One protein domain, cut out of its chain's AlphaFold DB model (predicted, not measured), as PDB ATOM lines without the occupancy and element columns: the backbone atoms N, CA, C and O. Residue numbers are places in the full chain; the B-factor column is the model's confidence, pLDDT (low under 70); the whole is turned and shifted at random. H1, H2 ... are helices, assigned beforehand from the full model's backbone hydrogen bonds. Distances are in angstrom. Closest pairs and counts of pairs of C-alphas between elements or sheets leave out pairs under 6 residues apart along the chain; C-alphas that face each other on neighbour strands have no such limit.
ATOM      1  N   GLU A  36     105.215  84.543  -4.715       88.81
ATOM      2  CA  GLU A  36     105.295  84.462  -6.174       88.81
ATOM      3  C   GLU A  36     104.256  85.375  -6.815       88.81
ATOM      4  O   GLU A  36     104.607  86.190  -7.670       88.81
ATOM      5  N   LYS A  37     103.021  85.337  -6.304       87.31
ATOM      6  CA  LYS A  37     101.964  86.270  -6.698       87.31
ATOM      7  C   LYS A  37     102.349  87.724  -6.421       87.31
ATOM      8  O   LYS A  37     102.186  88.566  -7.299       87.31
ATOM      9  N   LEU A  38     102.884  88.021  -5.232       86.81
ATOM     10  CA  LEU A  38     103.264  89.389  -4.860       86.81
ATOM     11  C   LEU A  38     104.353  89.958  -5.784       86.81
ATOM     12  O   LEU A  38     104.260  91.106  -6.199       86.81
ATOM     13  N   ARG A  39     105.358  89.150  -6.151       89.00
ATOM     14  CA  ARG A  39     106.438  89.575  -7.061       89.00
ATOM     15  C   ARG A  39     105.957  89.924  -8.471       89.00
ATOM     16  O   ARG A  39     106.627  90.692  -9.149       89.00
ATOM     17  N   GLY A  40     104.848  89.336  -8.919       90.38
ATOM     18  CA  GLY A  40     104.245  89.620 -10.224       90.38
ATOM     19  C   GLY A  40     103.192  90.733 -10.207       90.38
ATOM     20  O   GLY A  40     102.687  91.091 -11.267       90.38
ATOM     21  N   MET A  41     102.834  91.253  -9.030       91.88
ATOM     22  CA  MET A  41     101.777  92.249  -8.869       91.88
ATOM     23  C   MET A  41     102.274  93.638  -9.277       91.88
ATOM     24  O   MET A  41     103.338  94.075  -8.842       91.88
ATOM     25  N   GLY A  42     101.505  94.336 -10.113       93.00
ATOM     26  CA  GLY A  42     101.845  95.691 -10.539       93.00
ATOM     27  C   GLY A  42     101.434  96.753  -9.520       93.00
ATOM     28  O   GLY A  42     100.509  96.563  -8.731       93.00
ATOM     29  N   ASP A  43     102.063  97.927  -9.594       90.69
ATOM     30  CA  ASP A  43     101.776  99.077  -8.726       90.69
ATOM     31  C   ASP A  43     100.291  99.464  -8.680       90.69
ATOM     32  O   ASP A  43      99.783  99.866  -7.633       90.69
ATOM     33  N   ALA A  44      99.587  99.373  -9.811       92.00
ATOM     34  CA  ALA A  44      98.167  99.714  -9.892       92.00
ATOM     35  C   ALA A  44      97.308  98.757  -9.054       92.00
ATOM     36  O   ALA A  44      96.432  99.205  -8.313       92.00
ATOM     37  N   ASP A  45      97.610  97.459  -9.120       90.94
ATOM     38  CA  ASP A  45      96.917  96.439  -8.342       90.94
ATOM     39  C   ASP A  45      97.225  96.605  -6.849       90.94
ATOM     40  O   ASP A  45      96.330  96.469  -6.017       90.94
ATOM     41  N   ILE A  46      98.471  96.954  -6.496       89.12
ATOM     42  CA  ILE A  46      98.880  97.215  -5.104       89.12
ATOM     43  C   ILE A  46      98.099  98.402  -4.532       89.12
ATOM     44  O   ILE A  46      97.550  98.311  -3.436       89.12
ATOM     45  N   ARG A  47      97.991  99.508  -5.277       88.88
ATOM     46  CA  ARG A  47      97.217 100.682  -4.839       88.88
ATOM     47  C   ARG A  47      95.732 100.368  -4.689       88.88
ATOM     48  O   ARG A  47      95.114 100.841  -3.740       88.88
ATOM     49  N   ALA A  48      95.166  99.573  -5.597       89.25
ATOM     50  CA  ALA A  48      93.779  99.130  -5.497       89.25
ATOM     51  C   ALA A  48      93.551  98.241  -4.264       89.25
ATOM     52  O   ALA A  48      92.539  98.397  -3.586       89.25
ATOM     53  N   ALA A  49      94.502  97.358  -3.945       87.69
ATOM     54  CA  ALA A  49      94.449  96.525  -2.747       87.69
ATOM     55  C   ALA A  49      94.514  97.362  -1.459       87.69
ATOM     56  O   ALA A  49      93.692  97.154  -0.575       87.69
ATOM     57  N   ILE A  50      95.413  98.353  -1.389       87.00
ATOM     58  CA  ILE A  50      95.498  99.290  -0.254       87.00
ATOM     59  C   ILE A  50      94.185 100.064  -0.082       87.00
ATOM     60  O   ILE A  50      93.702 100.209   1.031       87.00
ATOM     61  N   ALA A  51      93.578 100.538  -1.175       86.12
ATOM     62  CA  ALA A  51      92.321 101.287  -1.113       86.12
ATOM     63  C   ALA A  51      91.111 100.435  -0.680       86.12
ATOM     64  O   ALA A  51      90.104 100.988  -0.239       86.12
ATOM     65  N   LEU A  52      91.188  99.110  -0.844       87.88
ATOM     66  CA  LEU A  52      90.147  98.167  -0.435       87.88
ATOM     67  C   LEU A  52      90.334  97.672   1.008       87.88
ATOM     68  O   LEU A  52      89.384  97.165   1.605       87.88
ATOM     69  N   ASP A  53      91.541  97.795   1.556       86.44
ATOM     70  CA  ASP A  53      91.873  97.355   2.905       86.44
ATOM     71  C   ASP A  53      91.400  98.383   3.945       86.44
ATOM     72  O   ASP A  53      91.886  99.511   4.008       86.44
ATOM     73  N   ALA A  54      90.430  97.987   4.769       83.06
ATOM     74  CA  ALA A  54      89.878  98.836   5.821       83.06
ATOM     75  C   ALA A  54      90.861  99.071   6.982       83.06
ATOM     76  O   ALA A  54      90.717 100.064   7.697       83.06
ATOM     77  N   ASP A  55      91.853  98.191   7.155       86.44
ATOM     78  CA  ASP A  55      92.892  98.317   8.180       86.44
ATOM     79  C   ASP A  55      94.080  99.163   7.685       86.44
ATOM     80  O   ASP A  55      94.916  99.604   8.483       86.44
ATOM     81  N   ALA A  56      94.153  99.445   6.379       84.19
ATOM     82  CA  ALA A  56      95.179 100.298   5.797       84.19
ATOM     83  C   ALA A  56      94.893 101.778   6.092       84.19
ATOM     84  O   ALA A  56      94.236 102.491   5.333       84.19
ATOM     85  N   ILE A  57      95.427 102.263   7.212       80.75
ATOM     86  CA  ILE A  57      95.355 103.678   7.584       80.75
ATOM     87  C   ILE A  57      96.333 104.485   6.706       80.75
ATOM     88  O   ILE A  57      97.540 104.214   6.730       80.75
ATOM     89  N   PRO A  58      95.865 105.505   5.956       77.94
ATOM     90  CA  PRO A  58      96.743 106.379   5.187       77.94
ATOM     91  C   PRO A  58      97.762 107.070   6.094       77.94
ATOM     92  O   PRO A  58      97.410 107.711   7.079       77.94
ATOM     93  N   THR A  59      99.039 106.931   5.754       81.00
ATOM     94  CA  THR A  59     100.157 107.529   6.494       81.00
ATOM     95  C   THR A  59     100.630 108.792   5.763       81.00
ATOM     96  O   THR A  59     101.716 108.820   5.181       81.00
ATOM     97  N   ASP A  60      99.758 109.796   5.688       81.81
ATOM     98  CA  ASP A  60      99.983 111.053   4.966       81.81
ATOM     99  C   ASP A  60     100.729 112.109   5.810       81.81
ATOM    100  O   ASP A  60     101.170 111.849   6.928       81.81
ATOM    101  N   GLU A  61     100.915 113.314   5.264       81.31
ATOM    102  CA  GLU A  61     101.612 114.401   5.967       81.31
ATOM    103  C   GLU A  61     100.917 114.755   7.294       81.31
ATOM    104  O   GLU A  61     101.573 114.892   8.322       81.31
ATOM    105  N   ALA A  62      99.580 114.800   7.306       82.56
ATOM    106  CA  ALA A  62      98.797 115.101   8.505       82.56
ATOM    107  C   ALA A  62      98.958 114.021   9.595       82.56
ATOM    108  O   ALA A  62      98.998 114.331  10.792       82.56
ATOM    109  N   PHE A  63      99.097 112.750   9.196       81.44
ATOM    110  CA  PHE A  63      99.467 111.672  10.107       81.44
ATOM    111  C   PHE A  63     100.828 111.948  10.760       81.44
ATOM    112  O   PHE A  63     100.949 111.891  11.989       81.44
ATOM    113  N   TRP A  64     101.849 112.300   9.976       81.25
ATOM    114  CA  TRP A  64     103.196 112.533  10.503       81.25
ATOM    115  C   TRP A  64     103.317 113.823  11.326       81.25
ATOM    116  O   TRP A  64     104.058 113.830  12.307       81.25
ATOM    117  N   GLU A  65     102.536 114.863  11.020       83.31
ATOM    118  CA  GLU A  65     102.498 116.127  11.778       83.31
ATOM    119  C   GLU A  65     102.120 115.935  13.257       83.31
ATOM    120  O   GLU A  65     102.616 116.644  14.138       83.31
ATOM    121  N   SER A  66     101.233 114.981  13.548       75.38
ATOM    122  CA  SER A  66     100.722 114.723  14.902       75.38
ATOM    123  C   SER A  66     101.359 113.508  15.585       75.38
ATOM    124  O   SER A  66     101.171 113.294  16.791       75.38
ATOM    125  N   THR A  67     102.137 112.720  14.841       77.06
ATOM    126  CA  THR A  67     102.720 111.477  15.344       77.06
ATOM    127  C   THR A  67     103.880 111.755  16.293       77.06
ATOM    128  O   THR A  67     104.843 112.451  15.982       77.06
ATOM    129  N   LYS A  68     103.821 111.150  17.484       71.88
ATOM    130  CA  LYS A  68     104.924 111.195  18.446       71.88
ATOM    131  C   LYS A  68     105.920 110.088  18.130       71.88
ATOM    132  O   LYS A  68     105.643 108.919  18.388       71.88
ATOM    133  N   VAL A  69     107.096 110.458  17.632       72.12
ATOM    134  CA  VAL A  69     108.226 109.527  17.525       72.12
ATOM    135  C   VAL A  69     108.681 109.158  18.937       72.12
ATOM    136  O   VAL A  69     109.208 109.995  19.670       72.12
ATOM    137  N   VAL A  70     108.462 107.905  19.331       70.31
ATOM    138  CA  VAL A  70     108.939 107.370  20.610       70.31
ATOM    139  C   VAL A  70     110.207 106.574  20.343       70.31
ATOM    140  O   VAL A  70     110.160 105.472  19.801       70.31
ATOM    141  N   LEU A  71     111.354 107.129  20.729       63.16
ATOM    142  CA  LEU A  71     112.597 106.366  20.764       63.16
ATOM    143  C   LEU A  71     112.555 105.428  21.980       63.16
ATOM    144  O   LEU A  71     112.290 105.895  23.091       63.16
ATOM    145  N   PRO A  72     112.804 104.117  21.810       64.06
ATOM    146  CA  PRO A  72     112.854 103.212  22.944       64.06
ATOM    147  C   PRO A  72     113.999 103.638  23.866       64.06
ATOM    148  O   PRO A  72     115.161 103.694  23.466       64.06
ATOM    149  N   HIS A  73     113.670 103.946  25.119       69.31
ATOM    150  CA  HIS A  73     114.689 104.227  26.119       69.31
ATOM    151  C   HIS A  73     115.506 102.963  26.377       69.31
ATOM    152  O   HIS A  73     114.951 101.883  26.605       69.31
ATOM    153  N   ARG A  74     116.833 103.113  26.376       72.38
ATOM    154  CA  ARG A  74     117.743 102.033  26.749       72.38
ATOM    155  C   ARG A  74     117.434 101.590  28.180       72.38
ATOM    156  O   ARG A  74     117.424 102.404  29.101       72.38
ATOM    157  N   LYS A  75     117.184 100.293  28.351       78.50
ATOM    158  CA  LYS A  75     117.074  99.643  29.659       78.50
ATOM    159  C   LYS A  75     118.430  99.042  30.000       78.50
ATOM    160  O   LYS A  75     119.045  98.412  29.145       78.50
ATOM    161  N   GLU A  76     118.886  99.239  31.228       81.50
ATOM    162  CA  GLU A  76     120.091  98.576  31.725       81.50
ATOM    163  C   GLU A  76     119.693  97.311  32.486       81.50
ATOM    164  O   GLU A  76     118.777  97.334  33.312       81.50
ATOM    165  N   THR A  77     120.386  96.206  32.213       82.94
ATOM    166  CA  THR A  77     120.195  94.956  32.953       82.94
ATOM    167  C   THR A  77     120.930  95.046  34.280       82.94
ATOM    168  O   THR A  77     122.151  95.196  34.315       82.94
ATOM    169  N   VAL A  78     120.186  94.918  35.377       84.38
ATOM    170  CA  VAL A  78     120.734  94.893  36.734       84.38
ATOM    171  C   VAL A  78     120.317  93.611  37.440       84.38
ATOM    172  O   VAL A  78     119.173  93.169  37.320       84.38
ATOM    173  N   THR A  79     121.235  93.022  38.201       88.94
ATOM    174  CA  THR A  79     120.922  91.912  39.107       88.94
ATOM    175  C   THR A  79     120.657  92.489  40.489       88.94
ATOM    176  O   THR A  79     121.544  93.100  41.082       88.94
ATOM    177  N   MET A  80     119.446  92.300  41.009       88.25
ATOM    178  CA  MET A  80     119.071  92.716  42.361       88.25
ATOM    179  C   MET A  80     118.330  91.595  43.085       88.25
ATOM    180  O   MET A  80     117.667  90.773  42.455       88.25
ATOM    181  N   GLN A  81     118.441  91.570  44.412       91.88
ATOM    182  CA  GLN A  81     117.661  90.663  45.247       91.88
ATOM    183  C   GLN A  81     116.288  91.280  45.525       91.88
ATOM    184  O   GLN A  81     116.186  92.469  45.824       91.88
ATOM    185  N   ILE A  82     115.244  90.467  45.394       92.06
ATOM    186  CA  ILE A  82     113.852  90.816  45.678       92.06
ATOM    187  C   ILE A  82     113.291  89.678  46.524       92.06
ATOM    188  O   ILE A  82     113.571  88.512  46.231       92.06
ATOM    189  N   ASP A  83     112.515  90.009  47.553       95.88
ATOM    190  CA  ASP A  83     111.867  89.004  48.389       95.88
ATOM    191  C   ASP A  83     110.935  88.109  47.559       95.88
ATOM    192  O   ASP A  83     110.285  88.546  46.601       95.88
ATOM    193  N   ALA A  84     110.896  86.823  47.910       94.19
ATOM    194  CA  ALA A  84     110.196  85.815  47.121       94.19
ATOM    195  C   ALA A  84     108.685  86.076  47.048       94.19
ATOM    196  O   ALA A  84     108.082  85.911  45.994       94.19
ATOM    197  N   ASP A  85     108.074  86.526  48.140       95.94
ATOM    198  CA  ASP A  85     106.653  86.868  48.220       95.94
ATOM    199  C   ASP A  85     106.289  88.085  47.354       95.94
ATOM    200  O   ASP A  85     105.264  88.074  46.666       95.94
ATOM    201  N   VAL A  86     107.152  89.102  47.325       93.75
ATOM    202  CA  VAL A  86     107.008  90.277  46.458       93.75
ATOM    203  C   VAL A  86     107.106  89.866  44.992       93.75
ATOM    204  O   VAL A  86     106.274  90.271  44.177       93.75
ATOM    205  N   LEU A  87     108.091  89.032  44.649       92.88
ATOM    206  CA  LEU A  87     108.250  88.538  43.285       92.88
ATOM    207  C   LEU A  87     107.041  87.699  42.845       92.88
ATOM    208  O   LEU A  87     106.517  87.900  41.748       92.88
ATOM    209  N   GLU A  88     106.563  86.809  43.714       94.31
ATOM    210  CA  GLU A  88     105.362  86.006  43.477       94.31
ATOM    211  C   GLU A  88     104.112  86.874  43.311       94.31
ATOM    212  O   GLU A  88     103.269  86.574  42.469       94.31
ATOM    213  N   TRP A  89     103.985  87.985  44.042       94.25
ATOM    214  CA  TRP A  89     102.882  88.926  43.846       94.25
ATOM    215  C   TRP A  89     102.903  89.570  42.452       94.25
ATOM    216  O   TRP A  89     101.870  89.594  41.777       94.25
ATOM    217  N   PHE A  90     104.066  90.032  41.979       93.56
ATOM    218  CA  PHE A  90     104.185  90.631  40.644       93.56
ATOM    219  C   PHE A  90     103.910  89.630  39.515       93.56
ATOM    220  O   PHE A  90     103.309  90.010  38.507       93.56
ATOM    221  N   ARG A  91     104.294  88.360  39.700       91.75
ATOM    222  CA  ARG A  91     104.081  87.260  38.741       91.75
ATOM    223  C   ARG A  91     102.618  86.887  38.513       91.75
ATOM    224  O   ARG A  91     102.322  86.232  37.520       91.75
ATOM    225  N   ARG A  92     101.700  87.300  39.394       91.12
ATOM    226  CA  ARG A  92     100.267  86.975  39.267       91.12
ATOM    227  C   ARG A  92      99.630  87.546  38.006       91.12
ATOM    228  O   ARG A  92      98.622  87.017  37.553       91.12
ATOM    229  N   GLU A  93     100.186  88.624  37.457       76.94
ATOM    230  CA  GLU A  93      99.606  89.318  36.310       76.94
ATOM    231  C   GLU A  93     100.698  89.681  35.302       76.94
ATOM    232  O   GLU A  93     101.487  90.601  35.525       76.94
ATOM    233  N   GLY A  94     100.701  88.969  34.173       82.31
ATOM    234  CA  GLY A  94     101.478  89.311  32.983       82.31
ATOM    235  C   GLY A  94     102.988  89.434  33.206       82.31
ATOM    236  O   GLY A  94     103.603  88.680  33.961       82.31
ATOM    237  N   ASP A  95     103.592  90.384  32.494       89.06
ATOM    238  CA  ASP A  95     105.031  90.629  32.517       89.06
ATOM    239  C   ASP A  95     105.461  91.327  33.821       89.06
ATOM    240  O   ASP A  95     105.369  92.552  33.984       89.06
ATOM    241  N   TYR A  96     105.957  90.525  34.766       91.62
ATOM    242  CA  TYR A  96     106.416  90.994  36.070       91.62
ATOM    243  C   TYR A  96     107.582  91.993  35.973       91.62
ATOM    244  O   TYR A  96     107.677  92.885  36.817       91.62
ATOM    245  N   GLN A  97     108.440  91.912  34.950       86.69
ATOM    246  CA  GLN A  97     109.573  92.832  34.788       86.69
ATOM    247  C   GLN A  97     109.088  94.237  34.419       86.69
ATOM    248  O   GLN A  97     109.559  95.232  34.980       86.69
ATOM    249  N   VAL A  98     108.097  94.330  33.524       87.38
ATOM    250  CA  VAL A  98     107.453  95.604  33.162       87.38
ATOM    251  C   VAL A  98     106.807  96.250  34.386       87.38
ATOM    252  O   VAL A  98     106.966  97.455  34.603       87.38
ATOM    253  N   ARG A  99     106.131  95.457  35.224       90.25
ATOM    254  CA  ARG A  99     105.469  95.954  36.439       90.25
ATOM    255  C   ARG A  99     106.456  96.412  37.508       90.25
ATOM    256  O   ARG A  99     106.253  97.484  38.077       90.25
ATOM    257  N   ILE A 100     107.529  95.653  37.746       91.94
ATOM    258  CA  ILE A 100     108.605  96.053  38.667       91.94
ATOM    259  C   ILE A 100     109.188  97.392  38.216       91.94
ATOM    260  O   ILE A 100     109.254  98.335  39.002       91.94
ATOM    261  N   ASN A 101     109.531  97.525  36.932       90.38
ATOM    262  CA  ASN A 101     110.066  98.775  36.404       90.38
ATOM    263  C   ASN A 101     109.066  99.943  36.542       90.38
ATOM    264  O   ASN A 101     109.451 101.036  36.952       90.38
ATOM    265  N   ALA A 102     107.776  99.724  36.265       90.00
ATOM    266  CA  ALA A 102     106.745 100.749  36.435       90.00
ATOM    267  C   ALA A 102     106.593 101.201  37.901       90.00
ATOM    268  O   ALA A 102     106.447 102.400  38.163       90.00
ATOM    269  N   ALA A 103     106.672 100.270  38.857       91.44
ATOM    270  CA  ALA A 103     106.637 100.572  40.287       91.44
ATOM    271  C   ALA A 103     107.855 101.406  40.716       91.44
ATOM    272  O   ALA A 103     107.693 102.436  41.376       91.44
ATOM    273  N   LEU A 104     109.057 101.025  40.270       91.06
ATOM    274  CA  LEU A 104     110.292 101.774  40.525       91.06
ATOM    275  C   LEU A 104     110.227 103.192  39.940       91.06
ATOM    276  O   LEU A 104     110.575 104.157  40.618       91.06
ATOM    277  N   GLN A 105     109.710 103.348  38.718       88.00
ATOM    278  CA  GLN A 105     109.483 104.664  38.113       88.00
ATOM    279  C   GLN A 105     108.473 105.502  38.906       88.00
ATOM    280  O   GLN A 105     108.668 106.703  39.084       88.00
ATOM    281  N   GLY A 106     107.390 104.884  39.387       89.44
ATOM    282  CA  GLY A 106     106.397 105.540  40.237       89.44
ATOM    283  C   GLY A 106     107.009 106.061  41.536       89.44
ATOM    284  O   GLY A 106     106.810 107.226  41.881       89.44
ATOM    285  N   TYR A 107     107.808 105.230  42.205       91.31
ATOM    286  CA  TYR A 107     108.548 105.612  43.406       91.31
ATOM    287  C   TYR A 107     109.548 106.743  43.130       91.31
ATOM    288  O   TYR A 107     109.578 107.740  43.851       91.31
ATOM    289  N   MET A 108     110.318 106.637  42.043       89.25
ATOM    290  CA  MET A 108     111.272 107.667  41.637       89.25
ATOM    291  C   MET A 108     110.579 109.021  41.430       89.25
ATOM    292  O   MET A 108     111.029 110.025  41.973       89.25
ATOM    293  N   ARG A 109     109.454 109.059  40.703       85.88
ATOM    294  CA  ARG A 109     108.707 110.302  40.436       85.88
ATOM    295  C   ARG A 109     108.191 110.982  41.702       85.88
ATOM    296  O   ARG A 109     108.139 112.205  41.750       85.88
ATOM    297  N   THR A 110     107.797 110.212  42.715       87.38
ATOM    298  CA  THR A 110     107.261 110.768  43.966       87.38
ATOM    299  C   THR A 110     108.353 111.249  44.922       87.38
ATOM    300  O   THR A 110     108.114 112.184  45.682       87.38
ATOM    301  N   HIS A 111     109.550 110.657  44.869       84.69
ATOM    302  CA  HIS A 111     110.629 110.929  45.828       84.69
ATOM    303  C   HIS A 111     111.738 111.830  45.279       84.69
ATOM    304  O   HIS A 111     112.471 112.452  46.050       84.69
ATOM    305  N   VAL A 112     111.855 111.969  43.961       82.69
ATOM    306  CA  VAL A 112     112.816 112.884  43.345       82.69
ATOM    307  C   VAL A 112     112.171 114.267  43.183       82.69
ATOM    308  O   VAL A 112     111.631 114.610  42.135       82.69
TER     309      VAL A 112
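What this domain is: This is residues 36 to 112 of the 126 residues of a protein of Candidatus Kentron sp. LPFa (UniProt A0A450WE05). The longest helix, H5, meets H4 near their ends in an L-shaped corner, and from the other end of H4, at Ala 84, a long tether with no named element, residues 67 to 83, leads away to a loose string of three small helices, H3, H2 and H1. The middle is thin, and the two ends of the printed part are far from each other, with the C-alphas of Glu 36 and Val 112 57.6 A apart. You have 77 printed residues with five named helices, H1 to H5 in order along the chain, and no named strand; the class is all helix. The whole is extended, with a radius of gyration of the C-alphas of 22.7 A, and elongated, spanning 60 by 33 by 22 A.

Where its parts are: Find C-alpha 96 at (106.416, 90.994, 36.070); from there H5, residues 96 to 111, runs 22.6 A to C-alpha 111 at (110.629, 110.929, 45.828). Just before it, H4 covers residues 84 to 91, 10.5 A long. Farther back, look for H3 at residues 61 to 66, 9.0 A, and H2 at residues 43 to 52, 14.3 A. H1, residues 36 to 40, is 6.6 A long and begins at C-alpha 36, (105.295, 84.462, -6.174).

How they stand to each other: Look at Phe 90 and Tyr 96, whose C-alphas, the closest of H4 and H5, are 5.1 A apart. The two helices touch only at the corner by their tight link, H5 with residues 96 to 100 alone. Their lines stand about perpendicular, at 76 degrees. H3 touches no helix, nor do H2 and H1. In H1, H2, H4 and H5 every O i to N i+4 pair is within hydrogen-bond range; in H3, 1 of 2 is.

The domain as a whole: The C-alphas of Ala 44 and Asp 83, the two farthest apart, are 60.8 A apart. The printed part has no cut. The link from H3 to H4, 17 residues, is long; residues 71 to 73 in it have pLDDT under 70, against a mean of 85.8 for the printed part.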